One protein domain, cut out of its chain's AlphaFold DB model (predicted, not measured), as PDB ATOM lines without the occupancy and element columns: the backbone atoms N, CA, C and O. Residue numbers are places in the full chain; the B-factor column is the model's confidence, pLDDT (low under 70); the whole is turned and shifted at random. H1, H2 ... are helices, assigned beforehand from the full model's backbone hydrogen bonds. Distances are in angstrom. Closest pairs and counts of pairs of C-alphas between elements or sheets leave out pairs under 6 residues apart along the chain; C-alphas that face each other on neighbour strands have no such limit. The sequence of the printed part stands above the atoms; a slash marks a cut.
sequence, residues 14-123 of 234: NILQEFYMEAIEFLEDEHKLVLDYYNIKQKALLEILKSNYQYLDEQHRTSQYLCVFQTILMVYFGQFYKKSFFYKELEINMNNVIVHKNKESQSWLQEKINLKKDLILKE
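What this domain is: This is residues 14 to 123 of the 234 residues of an uncharacterized protein of Proteus hauseri ZMd44 (UniProt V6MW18). Seven helices form a rounded cluster with H4 through its middle; H1 and H3 cross steeply on one side of it, and H6 and H7 make a V on the other. The short H2 and H5 sit near the last residues of H4. The printed part has 110 residues, with H1 to H7 in chain order and no named strand: all helix. It is compact, with a radius of gyration of the C-alphas of 13.8 A and spans of 39 by 33 by 24 A.

How they stand to each other: Start with H1, residues 14 to 30: its residues 20 to 24 touch H3, residues 42 to 58, at a steep tilt of 56 degrees, closest at C-alphas Tyr 20 and Leu 46, 6.7 A. H3 touches the hub H4, residues 64 to 77, at 57 degrees, steep, closest at C-alphas Tyr 53 and Cys 67, 5.4 A. H2, residues 32 to 38, only just touches H4 with 3 pairs of C-alphas within 8 A, closest Val 34 and Tyr 76, 7.2 A. H5, residues 79 to 82, touches H4 only at the corner, and only just, with 3 pairs, closest C-alphas Met 74 and Tyr 81, 6.9 A. H6, residues 85 to 100, touches H7, residues 103 to 122, at a steep 47 degrees, opposite ways, closest at C-alphas Asn 93 and Ser 105, 5.0 A. Packing is mostly crossed, helices meeting at steep tilts. Every O i to N i+4 pair is within hydrogen-bond range in H1, H2, H3, H4 and H7, and 11 of 12 in H6; H5 is too short for one.

Where its parts are: Find C-alpha 14 at (5.054, -7.098, 25.312), where H1 begins its 24.4 A. H7 runs 28.3 A to C-alpha 122 at (35.768, -33.364, 29.307).

The domain as a whole: The printed part has no cut, and its six links are tight. Confidence is low at 54 residues under 70, among them 76 to 99.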
ATOM      1  N   ASN A  14       3.845  -7.568  25.993       79.06
ATOM      2  CA  ASN A  14       5.054  -7.098  25.312       79.06
ATOM      3  C   ASN A  14       6.289  -7.120  26.225       79.06
ATOM      4  O   ASN A  14       7.326  -7.623  25.809       79.06
ATOM      5  N   ILE A  15       6.171  -6.634  27.467       77.25
ATOM      6  CA  ILE A  15       7.265  -6.670  28.457       77.25
ATOM      7  C   ILE A  15       7.676  -8.116  28.754       77.25
ATOM      8  O   ILE A  15       8.854  -8.428  28.903       77.25
ATOM      9  N   LEU A  16       6.697  -9.017  28.850       83.44
ATOM     10  CA  LEU A  16       6.965 -10.424  29.109       83.44
ATOM     11  C   LEU A  16       7.661 -11.099  27.919       83.44
ATOM     12  O   LEU A  16       8.565 -11.910  28.111       83.44
ATOM     13  N   GLN A  17       7.269 -10.742  26.697       86.62
ATOM     14  CA  GLN A  17       7.909 -11.231  25.482       86.62
ATOM     15  C   GLN A  17       9.350 -10.724  25.349       86.62
ATOM     16  O   GLN A  17      10.224 -11.515  25.005       86.62
ATOM     17  N   GLU A  18       9.603  -9.450  25.648       83.62
ATOM     18  CA  GLU A  18      10.949  -8.857  25.687       83.62
ATOM     19  C   GLU A  18      11.842  -9.601  26.686       83.62
ATOM     20  O   GLU A  18      12.903 -10.094  26.311       83.62
ATOM     21  N   PHE A  19      11.339  -9.834  27.902       88.62
ATOM     22  CA  PHE A  19      12.022 -10.659  28.899       88.62
ATOM     23  C   PHE A  19      12.396 -12.049  28.375       88.62
ATOM     24  O   PHE A  19      13.521 -12.499  28.585       88.62
ATOM     25  N   TYR A  20      11.474 -12.759  27.717       89.94
ATOM     26  CA  TYR A  20      11.785 -14.094  27.209       89.94
ATOM     27  C   TYR A  20      12.893 -14.070  26.157       89.94
ATOM     28  O   TYR A  20      13.705 -14.991  26.131       89.94
ATOM     29  N   MET A  21      12.941 -13.038  25.312       89.75
ATOM     30  CA  MET A  21      13.993 -12.902  24.305       89.75
ATOM     31  C   MET A  21      15.349 -12.610  24.952       89.75
ATOM     32  O   MET A  21      16.304 -13.324  24.660       89.75
ATOM     33  N   GLU A  22      15.415 -11.662  25.891       86.69
ATOM     34  CA  GLU A  22      16.646 -11.355  26.639       86.69
ATOM     35  C   GLU A  22      17.151 -12.568  27.438       86.69
ATOM     36  O   GLU A  22      18.344 -12.867  27.463       86.69
ATOM     37  N   ALA A  23      16.239 -13.307  28.073       85.38
ATOM     38  CA  ALA A  23      16.568 -14.525  28.806       85.38
ATOM     39  C   ALA A  23      17.140 -15.613  27.890       85.38
ATOM     40  O   ALA A  23      18.065 -16.322  28.280       85.38
ATOM     41  N   ILE A  24      16.581 -15.766  26.689       91.50
ATOM     42  CA  ILE A  24      17.080 -16.713  25.693       91.50
ATOM     43  C   ILE A  24      18.465 -16.299  25.208       91.50
ATOM     44  O   ILE A  24      19.343 -17.154  25.203       91.50
ATOM     45  N   GLU A  25      18.676 -15.027  24.859       91.00
ATOM     46  CA  GLU A  25      19.990 -14.519  24.441       91.00
ATOM     47  C   GLU A  25      21.043 -14.776  25.523       91.00
ATOM     48  O   GLU A  25      22.067 -15.398  25.252       91.00
ATOM     49  N   PHE A  26      20.741 -14.433  26.778       88.31
ATOM     50  CA  PHE A  26      21.622 -14.723  27.909       88.31
ATOM     51  C   PHE A  26      21.967 -16.219  28.027       88.31
ATOM     52  O   PHE A  26      23.125 -16.584  28.233       88.31
ATOM     53  N   LEU A  27      20.974 -17.107  27.900       86.62
ATOM     54  CA  LEU A  27      21.190 -18.555  27.970       86.62
ATOM     55  C   LEU A  27      22.016 -19.065  26.780       86.62
ATOM     56  O   LEU A  27      22.873 -19.933  26.956       86.62
ATOM     57  N   GLU A  28      21.771 -18.544  25.581       90.62
ATOM     58  CA  GLU A  28      22.509 -18.898  24.369       90.62
ATOM     59  C   GLU A  28      23.956 -18.400  24.394       90.62
ATOM     60  O   GLU A  28      24.818 -19.098  23.863       90.62
ATOM     61  N   ASP A  29      24.237 -17.278  25.056       84.75
ATOM     62  CA  ASP A  29      25.585 -16.725  25.202       84.75
ATOM     63  C   ASP A  29      26.381 -17.433  26.311       84.75
ATOM     64  O   ASP A  29      27.456 -17.988  26.067       84.75
ATOM     65  N   GLU A  30      25.842 -17.491  27.531       83.19
ATOM     66  CA  GLU A  30      26.574 -17.983  28.709       83.19
ATOM     67  C   GLU A  30      26.587 -19.515  28.819       83.19
ATOM     68  O   GLU A  30      27.511 -20.130  29.380       83.19
ATOM     69  N   HIS A  31      25.557 -20.159  28.267       81.44
ATOM     70  CA  HIS A  31      25.308 -21.591  28.409       81.44
ATOM     71  C   HIS A  31      25.244 -22.330  27.065       81.44
ATOM     72  O   HIS A  31      24.873 -23.506  27.036       81.44
ATOM     73  N   LYS A  32      25.709 -21.710  25.968       82.50
ATOM     74  CA  LYS A  32      25.761 -22.301  24.615       82.50
ATOM     75  C   LYS A  32      26.208 -23.756  24.596       82.50
ATOM     76  O   LYS A  32      25.578 -24.614  23.991       82.50
ATOM     77  N   LEU A  33      27.294 -24.033  25.314       73.25
ATOM     78  CA  LEU A  33      27.935 -25.337  25.326       73.25
ATOM     79  C   LEU A  33      26.997 -26.447  25.806       73.25
ATOM     80  O   LEU A  33      26.958 -27.514  25.204       73.25
ATOM     81  N   VAL A  34      26.236 -26.207  26.877       68.06
ATOM     82  CA  VAL A  34      25.305 -27.211  27.407       68.06
ATOM     83  C   VAL A  34      24.046 -27.308  26.539       68.06
ATOM     84  O   VAL A  34      23.516 -28.401  26.353       68.06
ATOM     85  N   LEU A  35      23.618 -26.201  25.925       76.31
ATOM     86  CA  LEU A  35      22.503 -26.183  24.976       76.31
ATOM     87  C   LEU A  35      22.822 -26.990  23.711       76.31
ATOM     88  O   LEU A  35      22.038 -27.859  23.325       76.31
ATOM     89  N   ASP A  36      24.003 -26.785  23.126       74.25
ATOM     90  CA  ASP A  36      24.521 -27.557  21.993       74.25
ATOM     91  C   ASP A  36      24.730 -29.024  22.395       74.25
ATOM     92  O   ASP A  36      24.316 -29.961  21.692       74.25
ATOM     93  N   TYR A  37      25.293 -29.241  23.589       66.38
ATOM     94  CA  TYR A  37      25.466 -30.574  24.146       66.38
ATOM     95  C   TYR A  37      24.138 -31.290  24.367       66.38
ATOM     96  O   TYR A  37      24.133 -32.495  24.218       66.38
ATOM     97  N   TYR A  38      23.006 -30.632  24.596       62.38
ATOM     98  CA  TYR A  38      21.693 -31.296  24.658       62.38
ATOM     99  C   TYR A  38      20.850 -31.146  23.391       62.38
ATOM    100  O   TYR A  38      19.764 -31.710  23.309       62.38
ATOM    101  N   ASN A  39      21.366 -30.467  22.363       69.56
ATOM    102  CA  ASN A  39      20.613 -30.101  21.161       69.56
ATOM    103  C   ASN A  39      19.297 -29.364  21.497       69.56
ATOM    104  O   ASN A  39      18.289 -29.507  20.796       69.56
ATOM    105  N   ILE A  40      19.309 -28.577  22.574       75.50
ATOM    106  CA  ILE A  40      18.164 -27.781  23.006       75.50
ATOM    107  C   ILE A  40      18.010 -26.634  22.018       75.50
ATOM    108  O   ILE A  40      18.901 -25.808  21.846       75.50
ATOM    109  N   LYS A  41      16.863 -26.587  21.344       83.88
ATOM    110  CA  LYS A  41      16.539 -25.503  20.416       83.88
ATOM    111  C   LYS A  41      15.959 -24.314  21.168       83.88
ATOM    112  O   LYS A  41      15.244 -24.494  22.152       83.88
ATOM    113  N   GLN A  42      16.146 -23.122  20.614       87.00
ATOM    114  CA  GLN A  42      15.569 -21.869  21.105       87.00
ATOM    115  C   GLN A  42      14.066 -21.977  21.422       87.00
ATOM    116  O   GLN A  42      13.602 -21.543  22.472       87.00
ATOM    117  N   LYS A  43      13.298 -22.651  20.550       84.25
ATOM    118  CA  LYS A  43      11.867 -22.912  20.776       84.25
ATOM    119  C   LYS A  43      11.611 -23.693  22.071       84.25
ATOM    120  O   LYS A  43      10.661 -23.385  22.777       84.25
ATOM    121  N   ALA A  44      12.440 -24.687  22.385       78.56
ATOM    122  CA  ALA A  44      12.306 -25.457  23.619       78.56
ATOM    123  C   ALA A  44      12.666 -24.612  24.854       78.56
ATOM    124  O   ALA A  44      11.961 -24.692  25.856       78.56
ATOM    125  N   LEU A  45      13.696 -23.756  24.768       83.69
ATOM    126  CA  LEU A  45      14.031 -22.800  25.836       83.69
ATOM    127  C   LEU A  45      12.878 -21.844  26.133       83.69
ATOM    128  O   LEU A  45      12.543 -21.634  27.297       83.69
ATOM    129  N   LEU A  46      12.235 -21.322  25.087       87.38
ATOM    130  CA  LEU A  46      11.074 -20.448  25.229       87.38
ATOM    131  C   LEU A  46       9.925 -21.137  25.975       87.38
ATOM    132  O   LEU A  46       9.330 -20.540  26.869       87.38
ATOM    133  N   GLU A  47       9.616 -22.390  25.634       83.00
ATOM    134  CA  GLU A  47       8.563 -23.154  26.316       83.00
ATOM    135  C   GLU A  47       8.909 -23.427  27.791       83.00
ATOM    136  O   GLU A  47       8.048 -23.295  28.663       83.00
ATOM    137  N   ILE A  48      10.176 -23.727  28.100       78.75
ATOM    138  CA  ILE A  48      10.638 -23.927  29.484       78.75
ATOM    139  C   ILE A  48      10.519 -22.632  30.292       78.75
ATOM    140  O   ILE A  48       9.990 -22.650  31.403       78.75
ATOM    141  N   LEU A  49      10.962 -21.501  29.735       84.56
ATOM    142  CA  LEU A  49      10.854 -20.191  30.379       84.56
ATOM    143  C   LEU A  49       9.391 -19.821  30.642       84.56
ATOM    144  O   LEU A  49       9.052 -19.412  31.752       84.56
ATOM    145  N   LYS A  50       8.501 -20.022  29.666       85.56
ATOM    146  CA  LYS A  50       7.059 -19.790  29.838       85.56
ATOM    147  C   LYS A  50       6.467 -20.650  30.949       85.56
ATOM    148  O   LYS A  50       5.797 -20.117  31.830       85.56
ATOM    149  N   SER A  51       6.759 -21.951  30.948       79.31
ATOM    150  CA  SER A  51       6.276 -22.879  31.975       79.31
ATOM    151  C   SER A  51       6.797 -22.513  33.369       79.31
ATOM    152  O   SER A  51       6.023 -22.464  34.327       79.31
ATOM    153  N   ASN A  52       8.081 -22.164  33.492       76.19
ATOM    154  CA  ASN A  52       8.670 -21.723  34.756       76.19
ATOM    155  C   ASN A  52       8.070 -20.402  35.244       76.19
ATOM    156  O   ASN A  52       7.795 -20.257  36.434       76.19
ATOM    157  N   TYR A  53       7.848 -19.448  34.340       78.69
ATOM    158  CA  TYR A  53       7.225 -18.174  34.679       78.69
ATOM    159  C   TYR A  53       5.788 -18.368  35.175       78.69
ATOM    160  O   TYR A  53       5.432 -17.826  36.218       78.69
ATOM    161  N   GLN A  54       4.988 -19.180  34.474       77.31
ATOM    162  CA  GLN A  54       3.619 -19.506  34.877       77.31
ATOM    163  C   GLN A  54       3.587 -20.203  36.242       77.31
ATOM    164  O   GLN A  54       2.825 -19.800  37.115       77.31
ATOM    165  N   TYR A  55       4.459 -21.192  36.457       70.00
ATOM    166  CA  TYR A  55       4.578 -21.869  37.746       70.00
ATOM    167  C   TYR A  55       4.866 -20.878  38.883       70.00
ATOM    168  O   TYR A  55       4.224 -20.923  39.927       70.00
ATOM    169  N   LEU A  56       5.803 -19.947  38.690       65.44
ATOM    170  CA  LEU A  56       6.124 -18.933  39.697       65.44
ATOM    171  C   LEU A  56       4.966 -17.955  39.940       65.44
ATOM    172  O   LEU A  56       4.769 -17.532  41.080       65.44
ATOM    173  N   ASP A  57       4.201 -17.620  38.902       71.94
ATOM    174  CA  ASP A  57       3.008 -16.773  39.003       71.94
ATOM    175  C   ASP A  57       1.898 -17.449  39.825       71.94
ATOM    176  O   ASP A  57       1.351 -16.841  40.748       71.94
ATOM    177  N   GLU A  58       1.653 -18.740  39.580       70.44
ATOM    178  CA  GLU A  58       0.717 -19.577  40.347       70.44
ATOM    179  C   GLU A  58       1.120 -19.706  41.824       70.44
ATOM    180  O   GLU A  58       0.262 -19.794  42.698       70.44
ATOM    181  N   GLN A  59       2.424 -19.673  42.122       60.31
ATOM    182  CA  GLN A  59       2.946 -19.663  43.494       60.31
ATOM    183  C   GLN A  59       3.020 -18.255  44.118       60.31
ATOM    184  O   GLN A  59       3.573 -18.103  45.210       60.31
ATOM    185  N   HIS A  60       2.508 -17.216  43.446       64.31
ATOM    186  CA  HIS A  60       2.593 -15.808  43.863       64.31
ATOM    187  C   HIS A  60       4.031 -15.303  44.090       64.31
ATOM    188  O   HIS A  60       4.285 -14.430  44.921       64.31
ATOM    189  N   ARG A  61       4.991 -15.860  43.346       54.12
ATOM    190  CA  ARG A  61       6.425 -15.529  43.396       54.12
ATOM    191  C   ARG A  61       6.962 -15.148  42.017       54.12
ATOM    192  O   ARG A  61       8.079 -15.514  41.654       54.12
ATOM    193  N   THR A  62       6.173 -14.416  41.239       64.75
ATOM    194  CA  THR A  62       6.516 -14.016  39.872       64.75
ATOM    195  C   THR A  62       7.803 -13.189  39.857       64.75
ATOM    196  O   THR A  62       7.848 -12.063  40.350       64.75
ATOM    197  N   SER A  63       8.877 -13.755  39.305       69.69
ATOM    198  CA  SER A  63      10.166 -13.082  39.166       69.69
ATOM    199  C   SER A  63      10.896 -13.594  37.932       69.69
ATOM    200  O   SER A  63      11.137 -14.791  37.780       69.69
ATOM    201  N   GLN A  64      11.269 -12.657  37.063       71.19
ATOM    202  CA  GLN A  64      12.056 -12.908  35.856       71.19
ATOM    203  C   GLN A  64      13.402 -13.557  36.196       71.19
ATOM    204  O   GLN A  64      13.778 -14.561  35.598       71.19
ATOM    205  N   TYR A  65      14.070 -13.064  37.243       69.75
ATOM    206  CA  TYR A  65      15.310 -13.650  37.751       69.75
ATOM    207  C   TYR A  65      15.119 -15.107  38.202       69.75
ATOM    208  O   TYR A  65      15.918 -15.970  37.850       69.75
ATOM    209  N   LEU A  66      14.034 -15.407  38.931       62.34
ATOM    210  CA  LEU A  66      13.733 -16.777  39.365       62.34
ATOM    211  C   LEU A  66      13.444 -17.702  38.187       62.34
ATOM    212  O   LEU A  66      13.896 -18.842  38.178       62.34
ATOM    213  N   CYS A  67      12.725 -17.199  37.189       75.00
ATOM    214  CA  CYS A  67      12.410 -17.935  35.976       75.00
ATOM    215  C   CYS A  67      13.686 -18.319  35.204       75.00
ATOM    216  O   CYS A  67      13.855 -19.487  34.846       75.00
ATOM    217  N   VAL A  68      14.615 -17.375  35.013       73.81
ATOM    218  CA  VAL A  68      15.903 -17.635  34.345       73.81
ATOM    219  C   VAL A  68      16.756 -18.593  35.169       73.81
ATOM    220  O   VAL A  68      17.233 -19.593  34.640       73.81
ATOM    221  N   PHE A  69      16.887 -18.360  36.475       69.38
ATOM    222  CA  PHE A  69      17.709 -19.200  37.343       69.38
ATOM    223  C   PHE A  69      17.200 -20.648  37.420       69.38
ATOM    224  O   PHE A  69      17.973 -21.595  37.282       69.38
ATOM    225  N   GLN A  70      15.885 -20.835  37.551       70.12
ATOM    226  CA  GLN A  70      15.252 -22.151  37.493       70.12
ATOM    227  C   GLN A  70      15.481 -22.832  36.136       70.12
ATOM    228  O   GLN A  70      15.708 -24.039  36.079       70.12
ATOM    229  N   THR A  71      15.484 -22.061  35.048       78.81
ATOM    230  CA  THR A  71      15.775 -22.570  33.703       78.81
ATOM    231  C   THR A  71      17.231 -23.022  33.573       78.81
ATOM    232  O   THR A  71      17.464 -24.115  33.067       78.81
ATOM    233  N   ILE A  72      18.204 -22.266  34.099       73.62
ATOM    234  CA  ILE A  72      19.621 -22.680  34.149       73.62
ATOM    235  C   ILE A  72      19.748 -24.014  34.891       73.62
ATOM    236  O   ILE A  72      20.368 -24.952  34.390       73.62
ATOM    237  N   LEU A  73      19.111 -24.141  36.057       68.00
ATOM    238  CA  LEU A  73      19.130 -25.392  36.811       68.00
ATOM    239  C   LEU A  73      18.525 -26.549  36.005       68.00
ATOM    240  O   LEU A  73      19.125 -27.616  35.937       68.00
ATOM    241  N   MET A  74      17.397 -26.346  35.326       73.06
ATOM    242  CA  MET A  74      16.800 -27.383  34.474       73.06
ATOM    243  C   MET A  74      17.691 -27.767  33.291       73.06
ATOM    244  O   MET A  74      17.734 -28.935  32.917       73.06
ATOM    245  N   VAL A  75      18.440 -26.820  32.725       71.19
ATOM    246  CA  VAL A  75      19.390 -27.094  31.641       71.19
ATOM    247  C   VAL A  75      20.563 -27.949  32.132       71.19
ATOM    248  O   VAL A  75      20.969 -28.868  31.433       71.19
ATOM    249  N   TYR A  76      21.103 -27.708  33.331       66.38
ATOM    250  CA  TYR A  76      22.247 -28.478  33.850       66.38
ATOM    251  C   TYR A  76      21.860 -29.770  34.580       66.38
ATOM    252  O   TYR A  76      22.635 -30.734  34.612       66.38
ATOM    253  N   PHE A  77      20.690 -29.802  35.210       62.16
ATOM    254  CA  PHE A  77      20.258 -30.884  36.095       62.16
ATOM    255  C   PHE A  77      19.043 -31.662  35.570       62.16
ATOM    256  O   PHE A  77      18.707 -32.679  36.164       62.16
ATOM    257  N   GLY A  78      18.450 -31.260  34.441       61.28
ATOM    258  CA  GLY A  78      17.241 -31.867  33.875       61.28
ATOM    259  C   GLY A  78      15.953 -31.311  34.493       61.28
ATOM    260  O   GLY A  78      15.969 -30.672  35.548       61.28
ATOM    261  N   GLN A  79      14.802 -31.563  33.862       52.81
ATOM    262  CA  GLN A  79      13.487 -31.145  34.375       52.81
ATOM    263  C   GLN A  79      13.097 -31.884  35.667       52.81
ATOM    264  O   GLN A  79      12.300 -31.385  36.466       52.81
ATOM    265  N   PHE A  80      13.685 -33.060  35.894       47.41
ATOM    266  CA  PHE A  80      13.418 -33.925  37.042       47.41
ATOM    267  C   PHE A  80      14.145 -33.530  38.325       47.41
ATOM    268  O   PHE A  80      13.874 -34.137  39.360       47.41
ATOM    269  N   TYR A  81      14.935 -32.448  38.327       49.31
ATOM    270  CA  TYR A  81      15.553 -31.950  39.560       49.31
ATOM    271  C   TYR A  81      14.522 -31.695  40.674       49.31
ATOM    272  O   TYR A  81      14.917 -31.730  41.825       49.31
ATOM    273  N   LYS A  82      13.221 -31.526  40.351       44.16
ATOM    274  CA  LYS A  82      12.071 -31.445  41.282       44.16
ATOM    275  C   LYS A  82      11.706 -32.735  42.031       44.16
ATOM    276  O   LYS A  82      10.907 -32.701  42.963       44.16
ATOM    277  N   LYS A  83      12.233 -33.880  41.603       39.97
ATOM    278  CA  LYS A  83      11.970 -35.217  42.168       39.97
ATOM    279  C   LYS A  83      13.247 -35.924  42.636       39.97
ATOM    280  O   LYS A  83      13.148 -36.997  43.220       39.97
ATOM    281  N   SER A  84      14.398 -35.285  42.425       40.75
ATOM    282  CA  SER A  84      15.715 -35.714  42.882       40.75
ATOM    283  C   SER A  84      15.847 -35.708  44.406       40.75
ATOM    284  O   SER A  84      15.288 -34.841  45.073       40.75
ATOM    285  N   PHE A  85      16.654 -36.601  44.988       39.50
ATOM    286  CA  PHE A  85      17.080 -36.459  46.391       39.50
ATOM    287  C   PHE A  85      17.813 -35.126  46.623       39.50
ATOM    288  O   PHE A  85      17.633 -34.485  47.659       39.50
ATOM    289  N   PHE A  86      18.555 -34.652  45.614       44.03
ATOM    290  CA  PHE A  86      19.157 -33.323  45.627       44.03
ATOM    291  C   PHE A  86      18.123 -32.208  45.567       44.03
ATOM    292  O   PHE A  86      18.478 -31.082  45.889       44.03
ATOM    293  N   TYR A  87      16.868 -32.480  45.184       51.72
ATOM    294  CA  TYR A  87      15.846 -31.448  45.039       51.72
ATOM    295  C   TYR A  87      15.696 -30.636  46.308       51.72
ATOM    296  O   TYR A  87      15.711 -29.421  46.234       51.72
ATOM    297  N   LYS A  88      15.591 -31.293  47.469       53.06
ATOM    298  CA  LYS A  88      15.414 -30.590  48.742       53.06
ATOM    299  C   LYS A  88      16.613 -29.711  49.063       53.06
ATOM    300  O   LYS A  88      16.433 -28.587  49.504       53.06
ATOM    301  N   GLU A  89      17.829 -30.189  48.827       60.28
ATOM    302  CA  GLU A  89      19.043 -29.410  49.082       60.28
ATOM    303  C   GLU A  89      19.210 -28.259  48.077       60.28
ATOM    304  O   GLU A  89      19.529 -27.138  48.475       60.28
ATOM    305  N   LEU A  90      18.926 -28.502  46.794       60.78
ATOM    306  CA  LEU A  90      18.864 -27.487  45.741       60.78
ATOM    307  C   LEU A  90      17.786 -26.453  46.047       60.78
ATOM    308  O   LEU A  90      18.053 -25.267  45.952       60.78
ATOM    309  N   GLU A  91      16.594 -26.882  46.446       62.03
ATOM    310  CA  GLU A  91      15.454 -26.043  46.808       62.03
ATOM    311  C   GLU A  91      15.756 -25.222  48.061       62.03
ATOM    312  O   GLU A  91      15.449 -24.034  48.081       62.03
ATOM    313  N   ILE A  92      16.404 -25.797  49.080       64.25
ATOM    314  CA  ILE A  92      16.849 -25.080  50.282       64.25
ATOM    315  C   ILE A  92      17.897 -24.032  49.914       64.25
ATOM    316  O   ILE A  92      17.725 -22.863  50.250       64.25
ATOM    317  N   ASN A  93      18.961 -24.411  49.201       66.44
ATOM    318  CA  ASN A  93      20.015 -23.472  48.814       66.44
ATOM    319  C   ASN A  93      19.477 -22.390  47.877       66.44
ATOM    320  O   ASN A  93      19.767 -21.213  48.066       66.44
ATOM    321  N   MET A  94      18.623 -22.759  46.928       65.69
ATOM    322  CA  MET A  94      17.938 -21.825  46.044       65.69
ATOM    323  C   MET A  94      17.054 -20.875  46.856       65.69
ATOM    324  O   MET A  94      17.216 -19.664  46.746       65.69
ATOM    325  N   ASN A  95      16.199 -21.376  47.750       63.53
ATOM    326  CA  ASN A  95      15.399 -20.531  48.640       63.53
ATOM    327  C   ASN A  95      16.275 -19.629  49.519       63.53
ATOM    328  O   ASN A  95      15.928 -18.470  49.712       63.53
ATOM    329  N   ASN A  96      17.431 -20.089  49.994       66.19
ATOM    330  CA  ASN A  96      18.352 -19.277  50.790       66.19
ATOM    331  C   ASN A  96      19.016 -18.162  49.971       66.19
ATOM    332  O   ASN A  96      19.137 -17.032  50.453       66.19
ATOM    333  N   VAL A  97      19.402 -18.427  48.721       64.06
ATOM    334  CA  VAL A  97      19.867 -17.377  47.798       64.06
ATOM    335  C   VAL A  97      18.753 -16.368  47.540       64.06
ATOM    336  O   VAL A  97      18.986 -15.164  47.564       64.06
ATOM    337  N   ILE A  98      17.531 -16.844  47.328       57.94
ATOM    338  CA  ILE A  98      16.398 -16.012  46.921       57.94
ATOM    339  C   ILE A  98      15.878 -15.153  48.076       57.94
ATOM    340  O   ILE A  98      15.725 -13.942  47.933       57.94
ATOM    341  N   VAL A  99      15.585 -15.778  49.215       65.31
ATOM    342  CA  VAL A  99      14.934 -15.148  50.371       65.31
ATOM    343  C   VAL A  99      15.952 -14.403  51.225       65.31
ATOM    344  O   VAL A  99      15.672 -13.310  51.711       65.31
ATOM    345  N   HIS A 100      17.149 -14.969  51.391       70.75
ATOM    346  CA  HIS A 100      18.146 -14.462  52.332       70.75
ATOM    347  C   HIS A 100      19.380 -13.857  51.655       70.75
ATOM    348  O   HIS A 100      20.272 -13.384  52.358       70.75
ATOM    349  N   LYS A 101      19.453 -13.848  50.311       69.31
ATOM    350  CA  LYS A 101      20.646 -13.413  49.553       69.31
ATOM    351  C   LYS A 101      21.921 -14.095  50.057       69.31
ATOM    352  O   LYS A 101      22.985 -13.477  50.130       69.31
ATOM    353  N   ASN A 102      21.796 -15.361  50.457       76.44
ATOM    354  CA  ASN A 102      22.883 -16.108  51.064       76.44
ATOM    355  C   ASN A 102      23.998 -16.352  50.028       76.44
ATOM    356  O   ASN A 102      23.815 -17.081  49.053       76.44
ATOM    357  N   LYS A 103      25.157 -15.723  50.246       79.00
ATOM    358  CA  LYS A 103      26.316 -15.812  49.344       79.00
ATOM    359  C   LYS A 103      26.971 -17.194  49.330       79.00
ATOM    360  O   LYS A 103      27.583 -17.548  48.324       79.00
ATOM    361  N   GLU A 104      26.852 -17.961  50.409       73.56
ATOM    362  CA  GLU A 104      27.411 -19.315  50.507       73.56
ATOM    363  C   GLU A 104      26.616 -20.273  49.617       73.56
ATOM    364  O   GLU A 104      27.193 -20.911  48.744       73.56
ATOM    365  N   SER A 105      25.286 -20.276  49.731       67.75
ATOM    366  CA  SER A 105      24.387 -21.022  48.848       67.75
ATOM    367  C   SER A 105      24.527 -20.587  47.386       67.75
ATOM    368  O   SER A 105      24.461 -21.426  46.491       67.75
ATOM    369  N   GLN A 106      24.766 -19.297  47.120       68.31
ATOM    370  CA  GLN A 106      25.021 -18.810  45.758       68.31
ATOM    371  C   GLN A 106      26.331 -19.378  45.203       68.31
ATOM    372  O   GLN A 106      26.354 -19.888  44.085       68.31
ATOM    373  N   SER A 107      27.403 -19.318  45.996       72.69
ATOM    374  CA  SER A 107      28.708 -19.878  45.630       72.69
ATOM    375  C   SER A 107      28.622 -21.386  45.403       72.69
ATOM    376  O   SER A 107      29.125 -21.875  44.397       72.69
ATOM    377  N   TRP A 108      27.911 -22.106  46.273       78.69
ATOM    378  CA  TRP A 108      27.696 -23.547  46.155       78.69
ATOM    379  C   TRP A 108      26.956 -23.913  44.864       78.69
ATOM    380  O   TRP A 108      27.388 -24.797  44.127       78.69
ATOM    381  N   LEU A 109      25.864 -23.210  44.535       65.88
ATOM    382  CA  LEU A 109      25.112 -23.462  43.300       65.88
ATOM    383  C   LEU A 109      25.974 -23.201  42.060       65.88
ATOM    384  O   LEU A 109      25.967 -24.001  41.123       65.88
ATOM    385  N   GLN A 110      26.755 -22.116  42.073       72.38
ATOM    386  CA  GLN A 110      27.671 -21.793  40.983       72.38
ATOM    387  C   GLN A 110      28.775 -22.847  40.831       72.38
ATOM    388  O   GLN A 110      29.104 -23.229  39.709       72.38
ATOM    389  N   GLU A 111      29.315 -23.355  41.938       73.56
ATOM    390  CA  GLU A 111      30.290 -24.446  41.938       73.56
ATOM    391  C   GLU A 111      29.711 -25.700  41.268       73.56
ATOM    392  O   GLU A 111      30.339 -26.262  40.372       73.56
ATOM    393  N   LYS A 112      28.479 -26.105  41.615       69.00
ATOM    394  CA  LYS A 112      27.830 -27.275  40.997       69.00
ATOM    395  C   LYS A 112      27.574 -27.093  39.501       69.00
ATOM    396  O   LYS A 112      27.746 -28.045  38.736       69.00
ATOM    397  N   ILE A 113      27.202 -25.886  39.071       66.44
ATOM    398  CA  ILE A 113      27.058 -25.552  37.646       66.44
ATOM    399  C   ILE A 113      28.413 -25.656  36.933       66.44
ATOM    400  O   ILE A 113      28.502 -26.294  35.882       66.44
ATOM    401  N   ASN A 114      29.472 -25.084  37.512       69.38
ATOM    402  CA  ASN A 114      30.818 -25.104  36.937       69.38
ATOM    403  C   ASN A 114      31.364 -26.533  36.818       69.38
ATOM    404  O   ASN A 114      31.839 -26.911  35.752       69.38
ATOM    405  N   LEU A 115      31.207 -27.360  37.856       63.69
ATOM    406  CA  LEU A 115      31.603 -28.771  37.827       63.69
ATOM    407  C   LEU A 115      30.907 -29.529  36.691       63.69
ATOM    408  O   LEU A 115      31.557 -30.228  35.915       63.69
ATOM    409  N   LYS A 116      29.589 -29.360  36.532       62.47
ATOM    410  CA  LYS A 116      28.865 -29.990  35.420       62.47
ATOM    411  C   LYS A 116      29.299 -29.460  34.056       62.47
ATOM    412  O   LYS A 116      29.402 -30.248  33.117       62.47
ATOM    413  N   LYS A 117      29.569 -28.157  33.932       66.25
ATOM    414  CA  LYS A 117      30.113 -27.550  32.708       66.25
ATOM    415  C   LYS A 117      31.461 -28.182  32.338       66.25
ATOM    416  O   LYS A 117      31.638 -28.588  31.191       66.25
ATOM    417  N   ASP A 118      32.356 -28.344  33.309       63.66
ATOM    418  CA  ASP A 118      33.670 -28.968  33.125       63.66
ATOM    419  C   ASP A 118      33.571 -30.453  32.758       63.66
ATOM    420  O   ASP A 118      34.334 -30.942  31.925       63.66
ATOM    421  N   LEU A 119      32.620 -31.182  33.341       58.53
ATOM    422  CA  LEU A 119      32.373 -32.586  33.005       58.53
ATOM    423  C   LEU A 119      31.844 -32.759  31.578       58.53
ATOM    424  O   LEU A 119      32.288 -33.667  30.877       58.53
ATOM    425  N   ILE A 120      30.938 -31.879  31.134       60.50
ATOM    426  CA  ILE A 120      30.454 -31.864  29.745       60.50
ATOM    427  C   ILE A 120      31.618 -31.579  28.788       60.50
ATOM    428  O   ILE A 120      31.762 -32.273  27.786       60.50
ATOM    429  N   LEU A 121      32.478 -30.611  29.121       62.31
ATOM    430  CA  LEU A 121      33.675 -30.280  28.341       62.31
ATOM    431  C   LEU A 121      34.665 -31.445  28.217       62.31
ATOM    432  O   LEU A 121      35.344 -31.566  27.202       62.31
ATOM    433  N   LYS A 122      34.777 -32.283  29.251       56.50
ATOM    434  CA  LYS A 122      35.768 -33.364  29.307       56.50
ATOM    435  C   LYS A 122      35.292 -34.689  28.702       56.50
ATOM    436  O   LYS A 122      36.092 -35.618  28.670       56.50
ATOM    437  N   GLU A 123      34.021 -34.818  28.297       54.59
ATOM    438  CA  GLU A 123      33.368 -36.097  27.931       54.59
ATOM    439  C   GLU A 123      33.640 -37.248  28.931       54.59
ATOM    440  O   GLU A 123      33.536 -38.434  28.608       54.59
TER     441      GLU A 123